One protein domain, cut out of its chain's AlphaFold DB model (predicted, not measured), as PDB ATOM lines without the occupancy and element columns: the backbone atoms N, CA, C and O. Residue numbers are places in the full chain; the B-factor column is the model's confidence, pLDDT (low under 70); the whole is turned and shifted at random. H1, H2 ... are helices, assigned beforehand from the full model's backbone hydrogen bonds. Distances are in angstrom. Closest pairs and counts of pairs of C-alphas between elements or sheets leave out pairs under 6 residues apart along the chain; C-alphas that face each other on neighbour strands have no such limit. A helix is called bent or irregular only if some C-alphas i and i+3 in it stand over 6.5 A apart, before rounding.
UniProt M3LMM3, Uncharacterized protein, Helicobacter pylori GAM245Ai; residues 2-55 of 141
ATOM      1  N   LYS A   2      10.797  20.856  43.772       92.75
ATOM      2  CA  LYS A   2       9.546  21.184  44.488       92.75
ATOM      3  C   LYS A   2       9.320  20.336  45.751       92.75
ATOM      4  O   LYS A   2       9.025  20.890  46.797       92.75
ATOM      5  N   ASN A   3       9.575  19.028  45.679       94.19
ATOM      6  CA  ASN A   3       9.426  18.115  46.822       94.19
ATOM      7  C   ASN A   3      10.423  18.374  47.967       94.19
ATOM      8  O   ASN A   3      10.166  17.965  49.087       94.19
ATOM      9  N   ILE A   4      11.551  19.037  47.688       95.56
ATOM     10  CA  ILE A   4      12.586  19.356  48.685       95.56
ATOM     11  C   ILE A   4      12.305  20.722  49.321       95.56
ATOM     12  O   ILE A   4      12.470  20.899  50.519       95.56
ATOM     13  N   LEU A   5      11.884  21.697  48.510       92.50
ATOM     14  CA  LEU A   5      11.725  23.093  48.928       92.50
ATOM     15  C   LEU A   5      10.295  23.460  49.362       92.50
ATOM     16  O   LEU A   5      10.093  24.553  49.883       92.50
ATOM     17  N   GLY A   6       9.304  22.594  49.130       95.56
ATOM     18  CA  GLY A   6       7.924  22.790  49.580       95.56
ATOM     19  C   GLY A   6       7.330  24.138  49.152       95.56
ATOM     20  O   GLY A   6       7.391  24.517  47.980       95.56
ATOM     21  N   GLU A   7       6.779  24.879  50.116       93.19
ATOM     22  CA  GLU A   7       6.177  26.210  49.923       93.19
ATOM     23  C   GLU A   7       7.176  27.305  49.498       93.19
ATOM     24  O   GLU A   7       6.803  28.330  48.903       93.19
ATOM     25  N   HIS A   8       8.464  27.085  49.771       88.19
ATOM     26  CA  HIS A   8       9.532  28.000  49.385       88.19
ATOM     27  C   HIS A   8       9.927  27.832  47.915       88.19
ATOM     28  O   HIS A   8      10.604  28.698  47.360       88.19
ATOM     29  N   TYR A   9       9.473  26.771  47.242       94.06
ATOM     30  CA  TYR A   9       9.676  26.621  45.809       94.06
ATOM     31  C   TYR A   9       8.849  27.647  45.024       94.06
ATOM     32  O   TYR A   9       7.620  27.591  45.009       94.06
ATOM     33  N   LYS A  10       9.522  28.564  44.320       88.56
ATOM     34  CA  LYS A  10       8.878  29.617  43.509       88.56
ATOM     35  C   LYS A  10       8.919  29.358  41.997       88.56
ATOM     36  O   LYS A  10       8.731  30.278  41.211       88.56
ATOM     37  N   GLY A  11       9.124  28.104  41.590       91.56
ATOM     38  CA  GLY A  11       9.132  27.698  40.183       91.56
ATOM     39  C   GLY A  11      10.532  27.524  39.597       91.56
ATOM     40  O   GLY A  11      11.525  27.469  40.320       91.56
ATOM     41  N   TYR A  12      10.589  27.391  38.272       92.12
ATOM     42  CA  TYR A  12      11.820  27.210  37.506       92.12
ATOM     43  C   TYR A  12      11.720  27.912  36.151       92.12
ATOM     44  O   TYR A  12      10.622  28.168  35.652       92.12
ATOM     45  N   LYS A  13      12.878  28.215  35.563       92.81
ATOM     46  CA  LYS A  13      13.011  28.669  34.177       92.81
ATOM     47  C   LYS A  13      13.844  27.633  33.429       92.81
ATOM     48  O   LYS A  13      14.889  27.215  33.924       92.81
ATOM     49  N   THR A  14      13.372  27.206  32.266       94.94
ATOM     50  CA  THR A  14      14.041  26.189  31.445       94.94
ATOM     51  C   THR A  14      14.794  26.871  30.318       94.94
ATOM     52  O   THR A  14      14.223  27.717  29.637       94.94
ATOM     53  N   VAL A  15      16.055  26.498  30.105       96.56
ATOM     54  CA  VAL A  15      16.902  27.068  29.049       96.56
ATOM     55  C   VAL A  15      17.698  25.959  28.375       96.56
ATOM     56  O   VAL A  15      18.202  25.053  29.037       96.56
ATOM     57  N   SER A  16      17.837  26.043  27.052       96.38
ATOM     58  CA  SER A  16      18.754  25.183  26.300       96.38
ATOM     59  C   SER A  16      20.142  25.811  26.265       96.38
ATOM     60  O   SER A  16      20.426  26.687  25.445       96.38
ATOM     61  N   ALA A  17      21.023  25.352  27.157       95.56
ATOM     62  CA  ALA A  17      22.385  25.871  27.269       95.56
ATOM     63  C   ALA A  17      23.169  25.746  25.954       95.56
ATOM     64  O   ALA A  17      23.889  26.663  25.573       95.56
ATOM     65  N   GLN A  18      22.991  24.643  25.223       94.25
ATOM     66  CA  GLN A  18      23.715  24.398  23.978       94.25
ATOM     67  C   GLN A  18      23.300  25.363  22.856       94.25
ATOM     68  O   GLN A  18      24.160  25.938  22.189       94.25
ATOM     69  N   ALA A  19      21.995  25.568  22.654       94.31
ATOM     70  CA  ALA A  19      21.508  26.496  21.636       94.31
ATOM     71  C   ALA A  19      21.859  27.954  21.986       94.31
ATOM     72  O   ALA A  19      22.265  28.715  21.107       94.31
ATOM     73  N   ALA A  20      21.787  28.317  23.272       96.25
ATOM     74  CA  ALA A  20      22.237  29.619  23.760       96.25
ATOM     75  C   ALA A  20      23.740  29.830  23.514       96.25
ATOM     76  O   ALA A  20      24.139  30.855  22.967       96.25
ATOM     77  N   PHE A  21      24.571  28.836  23.846       95.81
ATOM     78  CA  PHE A  21      26.018  28.870  23.629       95.81
ATOM     79  C   PHE A  21      26.374  29.119  22.160       95.81
ATOM     80  O   PHE A  21      27.166  30.013  21.861       95.81
ATOM     81  N   TYR A  22      25.758  28.392  21.224       95.56
ATOM     82  CA  TYR A  22      26.021  28.599  19.799       95.56
ATOM     83  C   TYR A  22      25.541  29.962  19.295       95.56
ATOM     84  O   TYR A  22      26.242  30.569  18.485       95.56
ATOM     85  N   GLY A  23      24.418  30.474  19.811       94.44
ATOM     86  CA  GLY A  23      23.940  31.825  19.509       94.44
ATOM     87  C   GLY A  23      24.830  32.949  20.063       94.44
ATOM     88  O   GLY A  23      24.881  34.017  19.461       94.44
ATOM     89  N   LEU A  24      25.535  32.722  21.181       94.88
ATOM     90  CA  LEU A  24      26.407  33.715  21.834       94.88
ATOM     91  C   LEU A  24      27.868  33.656  21.385       94.88
ATOM     92  O   LEU A  24      28.549  34.678  21.385       94.88
ATOM     93  N   SER A  25      28.375  32.464  21.069       93.31
ATOM     94  CA  SER A  25      29.789  32.269  20.742       93.31
ATOM     95  C   SER A  25      30.207  33.176  19.580       93.31
ATOM     96  O   SER A  25      29.560  33.187  18.535       93.31
ATOM     97  N   GLN A  26      31.294  33.929  19.736       88.88
ATOM     98  CA  GLN A  26      31.793  34.818  18.679       88.88
ATOM     99  C   GLN A  26      32.947  34.175  17.910       88.88
ATOM    100  O   GLN A  26      32.910  34.128  16.685       88.88
ATOM    101  N   ALA A  27      33.902  33.576  18.622       87.69
ATOM    102  CA  ALA A  27      35.048  32.893  18.038       87.69
ATOM    103  C   ALA A  27      35.100  31.439  18.523       87.69
ATOM    104  O   ALA A  27      35.288  31.177  19.710       87.69
ATOM    105  N   LEU A  28      34.912  30.498  17.600       92.94
ATOM    106  CA  LEU A  28      35.199  29.079  17.812       92.94
ATOM    107  C   LEU A  28      36.378  28.699  16.922       92.94
ATOM    108  O   LEU A  28      36.526  29.251  15.833       92.94
ATOM    109  N   ILE A  29      37.205  27.760  17.380       93.88
ATOM    110  CA  ILE A  29      38.326  27.259  16.581       93.88
ATOM    111  C   ILE A  29      37.743  26.545  15.347       93.88
ATOM    112  O   ILE A  29      36.981  25.581  15.527       93.88
ATOM    113  N   PRO A  30      38.075  26.985  14.117       93.19
ATOM    114  CA  PRO A  30      37.534  26.395  12.899       93.19
ATOM    115  C   PRO A  30      37.822  24.897  12.804       93.19
ATOM    116  O   PRO A  30      38.896  24.428  13.179       93.19
ATOM    117  N   GLY A  31      36.853  24.131  12.307       91.12
ATOM    118  CA  GLY A  31      37.006  22.690  12.087       91.12
ATOM    119  C   GLY A  31      36.834  21.815  13.335       91.12
ATOM    120  O   GLY A  31      36.726  20.592  13.205       91.12
ATOM    121  N   THR A  32      36.717  22.414  14.524       95.81
ATOM    122  CA  THR A  32      36.315  21.689  15.737       95.81
ATOM    123  C   THR A  32      34.860  21.229  15.667       95.81
ATOM    124  O   THR A  32      34.041  21.764  14.918       95.81
ATOM    125  N   ASP A  33      34.501  20.253  16.500       94.31
ATOM    126  CA  ASP A  33      33.118  19.783  16.603       94.31
ATOM    127  C   ASP A  33      32.144  20.883  17.033       94.31
ATOM    128  O   ASP A  33      30.996  20.891  16.588       94.31
ATOM    129  N   PHE A  34      32.583  21.821  17.876       94.25
ATOM    130  CA  PHE A  34      31.764  22.964  18.279       94.25
ATOM    131  C   PHE A  34      31.488  23.899  17.105       94.25
ATOM    132  O   PHE A  34      30.339  24.295  16.919       94.25
ATOM    133  N   ASP A  35      32.507  24.210  16.298       95.00
ATOM    134  CA  ASP A  35      32.349  25.023  15.092       95.00
ATOM    135  C   ASP A  35      31.404  24.337  14.094       95.00
ATOM    136  O   ASP A  35      30.367  24.893  13.739       95.00
ATOM    137  N   LYS A  36      31.644  23.060  13.769       95.19
ATOM    138  CA  LYS A  36      30.769  22.271  12.878       95.19
ATOM    139  C   LYS A  36      29.315  22.238  13.357       95.19
ATOM    140  O   LYS A  36      28.389  22.427  12.564       95.19
ATOM    141  N   LYS A  37      29.092  21.999  14.654       94.44
ATOM    142  CA  LYS A  37      27.744  21.959  15.243       94.44
ATOM    143  C   LYS A  37      27.090  23.338  15.221       94.44
ATOM    144  O   LYS A  37      25.926  23.420  14.841       94.44
ATOM    145  N   LYS A  38      27.817  24.409  15.550       94.12
ATOM    146  CA  LYS A  38      27.314  25.784  15.439       94.12
ATOM    147  C   LYS A  38      26.875  26.095  14.012       94.12
ATOM    148  O   LYS A  38      25.754  26.556  13.823       94.12
ATOM    149  N   GLN A  39      27.710  25.784  13.019       93.62
ATOM    150  CA  GLN A  39      27.365  25.990  11.611       93.62
ATOM    151  C   GLN A  39      26.098  25.223  11.223       93.62
ATOM    152  O   GLN A  39      25.267  25.752  10.495       93.62
ATOM    153  N   LYS A  40      25.888  24.009  11.752       94.50
ATOM    154  CA  LYS A  40      24.646  23.255  11.524       94.50
ATOM    155  C   LYS A  40      23.407  23.998  12.036       94.50
ATOM    156  O   LYS A  40      22.427  24.064  11.311       94.50
ATOM    157  N   PHE A  41      23.449  24.576  13.237       93.50
ATOM    158  CA  PHE A  41      22.333  25.374  13.763       93.50
ATOM    159  C   PHE A  41      22.117  26.674  12.981       93.50
ATOM    160  O   PHE A  41      20.975  27.071  12.766       93.50
ATOM    161  N   LEU A  42      23.204  27.318  12.545       92.38
ATOM    162  CA  LEU A  42      23.147  28.588  11.818       92.38
ATOM    163  C   LEU A  42      22.645  28.464  10.373       92.38
ATOM    164  O   LEU A  42      22.287  29.479   9.780       92.38
ATOM    165  N   LYS A  43      22.590  27.247   9.815       94.06
ATOM    166  CA  LYS A  43      21.940  26.996   8.518       94.06
ATOM    167  C   LYS A  43      20.438  27.265   8.566       94.06
ATOM    168  O   LYS A  43      19.905  27.833   7.621       94.06
ATOM    169  N   ASP A  44      19.793  26.886   9.667       93.12
ATOM    170  CA  ASP A  44      18.332  26.921   9.794       93.12
ATOM    171  C   ASP A  44      17.836  28.107  10.636       93.12
ATOM    172  O   ASP A  44      16.686  28.523  10.505       93.12
ATOM    173  N   PHE A  45      18.689  28.664  11.504       93.75
ATOM    174  CA  PHE A  45      18.321  29.735  12.432       93.75
ATOM    175  C   PHE A  45      19.393  30.813  12.516       93.75
ATOM    176  O   PHE A  45      20.582  30.530  12.659       93.75
ATOM    177  N   LYS A  46      18.979  32.080  12.559       94.88
ATOM    178  CA  LYS A  46      19.912  33.174  12.863       94.88
ATOM    179  C   LYS A  46      20.346  33.105  14.329       94.88
ATOM    180  O   LYS A  46      19.589  32.680  15.199       94.88
ATOM    181  N   ALA A  47      21.539  33.616  14.638       92.62
ATOM    182  CA  ALA A  47      22.076  33.617  16.004       92.62
ATOM    183  C   ALA A  47      21.098  34.220  17.034       92.62
ATOM    184  O   ALA A  47      20.865  33.637  18.087       92.62
ATOM    185  N   GLY A  48      20.446  35.341  16.702       91.75
ATOM    186  CA  GLY A  48      19.440  35.959  17.573       91.75
ATOM    187  C   GLY A  48      18.192  35.096  17.805       91.75
ATOM    188  O   GLY A  48      17.630  35.130  18.900       91.75
ATOM    189  N   GLU A  49      17.782  34.296  16.819       94.44
ATOM    190  CA  GLU A  49      16.651  33.364  16.939       94.44
ATOM    191  C   GLU A  49      17.007  32.177  17.831       94.44
ATOM    192  O   GLU A  49      16.179  31.758  18.640       94.44
ATOM    193  N   LEU A  50      18.252  31.688  17.763       95.31
ATOM    194  CA  LEU A  50      18.760  30.671  18.688       95.31
ATOM    195  C   LEU A  50      18.690  31.155  20.143       95.31
ATOM    196  O   LEU A  50      18.320  30.382  21.025       95.31
ATOM    197  N   LEU A  51      18.964  32.437  20.413       95.81
ATOM    198  CA  LEU A  51      18.861  33.007  21.765       95.81
ATOM    199  C   LEU A  51      17.418  33.112  22.278       95.81
ATOM    200  O   LEU A  51      17.182  32.974  23.479       95.81
ATOM    201  N   TYR A  52      16.446  33.332  21.391       95.06
ATOM    202  CA  TYR A  52      15.032  33.309  21.770       95.06
ATOM    203  C   TYR A  52      14.514  31.881  21.947       95.06
ATOM    204  O   TYR A  52      13.928  31.573  22.982       95.06
ATOM    205  N   LYS A  53      14.776  30.984  20.986       94.00
ATOM    206  CA  LYS A  53      14.333  29.577  21.028       94.00
ATOM    207  C   LYS A  53      14.984  28.776  22.152       94.00
ATOM    208  O   LYS A  53      14.386  27.838  22.661       94.00
ATOM    209  N   SER A  54      16.192  29.151  22.565       95.94
ATOM    210  CA  SER A  54      16.835  28.576  23.749       95.94
ATOM    211  C   SER A  54      16.252  29.080  25.069       95.94
ATOM    212  O   SER A  54      16.653  28.567  26.109       95.94
ATOM    213  N   HIS A  55      15.339  30.058  25.044       96.88
ATOM    214  CA  HIS A  55      14.841  30.801  26.206       96.88
ATOM    215  C   HIS A  55      15.923  31.581  26.972       96.88
ATOM    216  O   HIS A  55      15.704  31.999  28.108       96.88
TER     217      HIS A  55
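What this domain is: This is residues 2 to 55 of the 141 residues of an uncharacterized protein of Helicobacter pylori GAM245Ai (UniProt M3LMM3). A thin arm with a small helix, H1, near its tip leads into a small head of three helices, in which H2 and H4 lie side by side and H3 stands crosswise at one end of them. Residues 3 to 9 stick out free of the head, and the arm makes the length. The printed part has 54 residues with four named helices, H1 to H4 in chain order, and no named strand; the class is all helix. It is extended, with a radius of gyration of the C-alphas of 15.6 A and spans of 48 by 20 by 15 A.

How they stand to each other: H1, residues 2 to 8, is apart from H2, residues 17 to 24, from H3, residues 33 to 44, and from H4, residues 47 to 53. H2 and H3 only just touch, with 3 pairs of C-alphas within 8 A, and H3 does so with residues 38 to 41 alone; the closest C-alphas, those of Tyr 22 and Lys 38, are 5.3 A apart. Their lines are about perpendicular, at 77 degrees. H2 and H4 touch at a shallow tilt of 31 degrees, opposite ways, and their closest C-alphas, those of Gly 23 and Ala 47, are 4.4 A apart. H3 and H4 meet only through their link. In H2 and H4 every O i to N i+4 pair is within hydrogen-bond range; in H3 7 of 8 are, and in H1 1 of 3, beside 2 of 4 O i to N i+3 pairs.

Where its parts are: H1 begins at C-alpha 2, (9.546, 21.184, 44.488), and is irregular, with C-alphas 4 and 7 9.5 A apart. H2 is 10.4 A long, H3 17.8 A and H4 10.1 A. H4 ends at C-alpha 53, (14.333, 29.577, 21.028).

The domain as a whole: The C-alphas farthest apart, those of Glu 7 and Gly 31, are 48.9 A apart. The printed part has no cut. The link from H3 to H4 is tight, and the other two are short. No printed residue is under 70 in pLDDT.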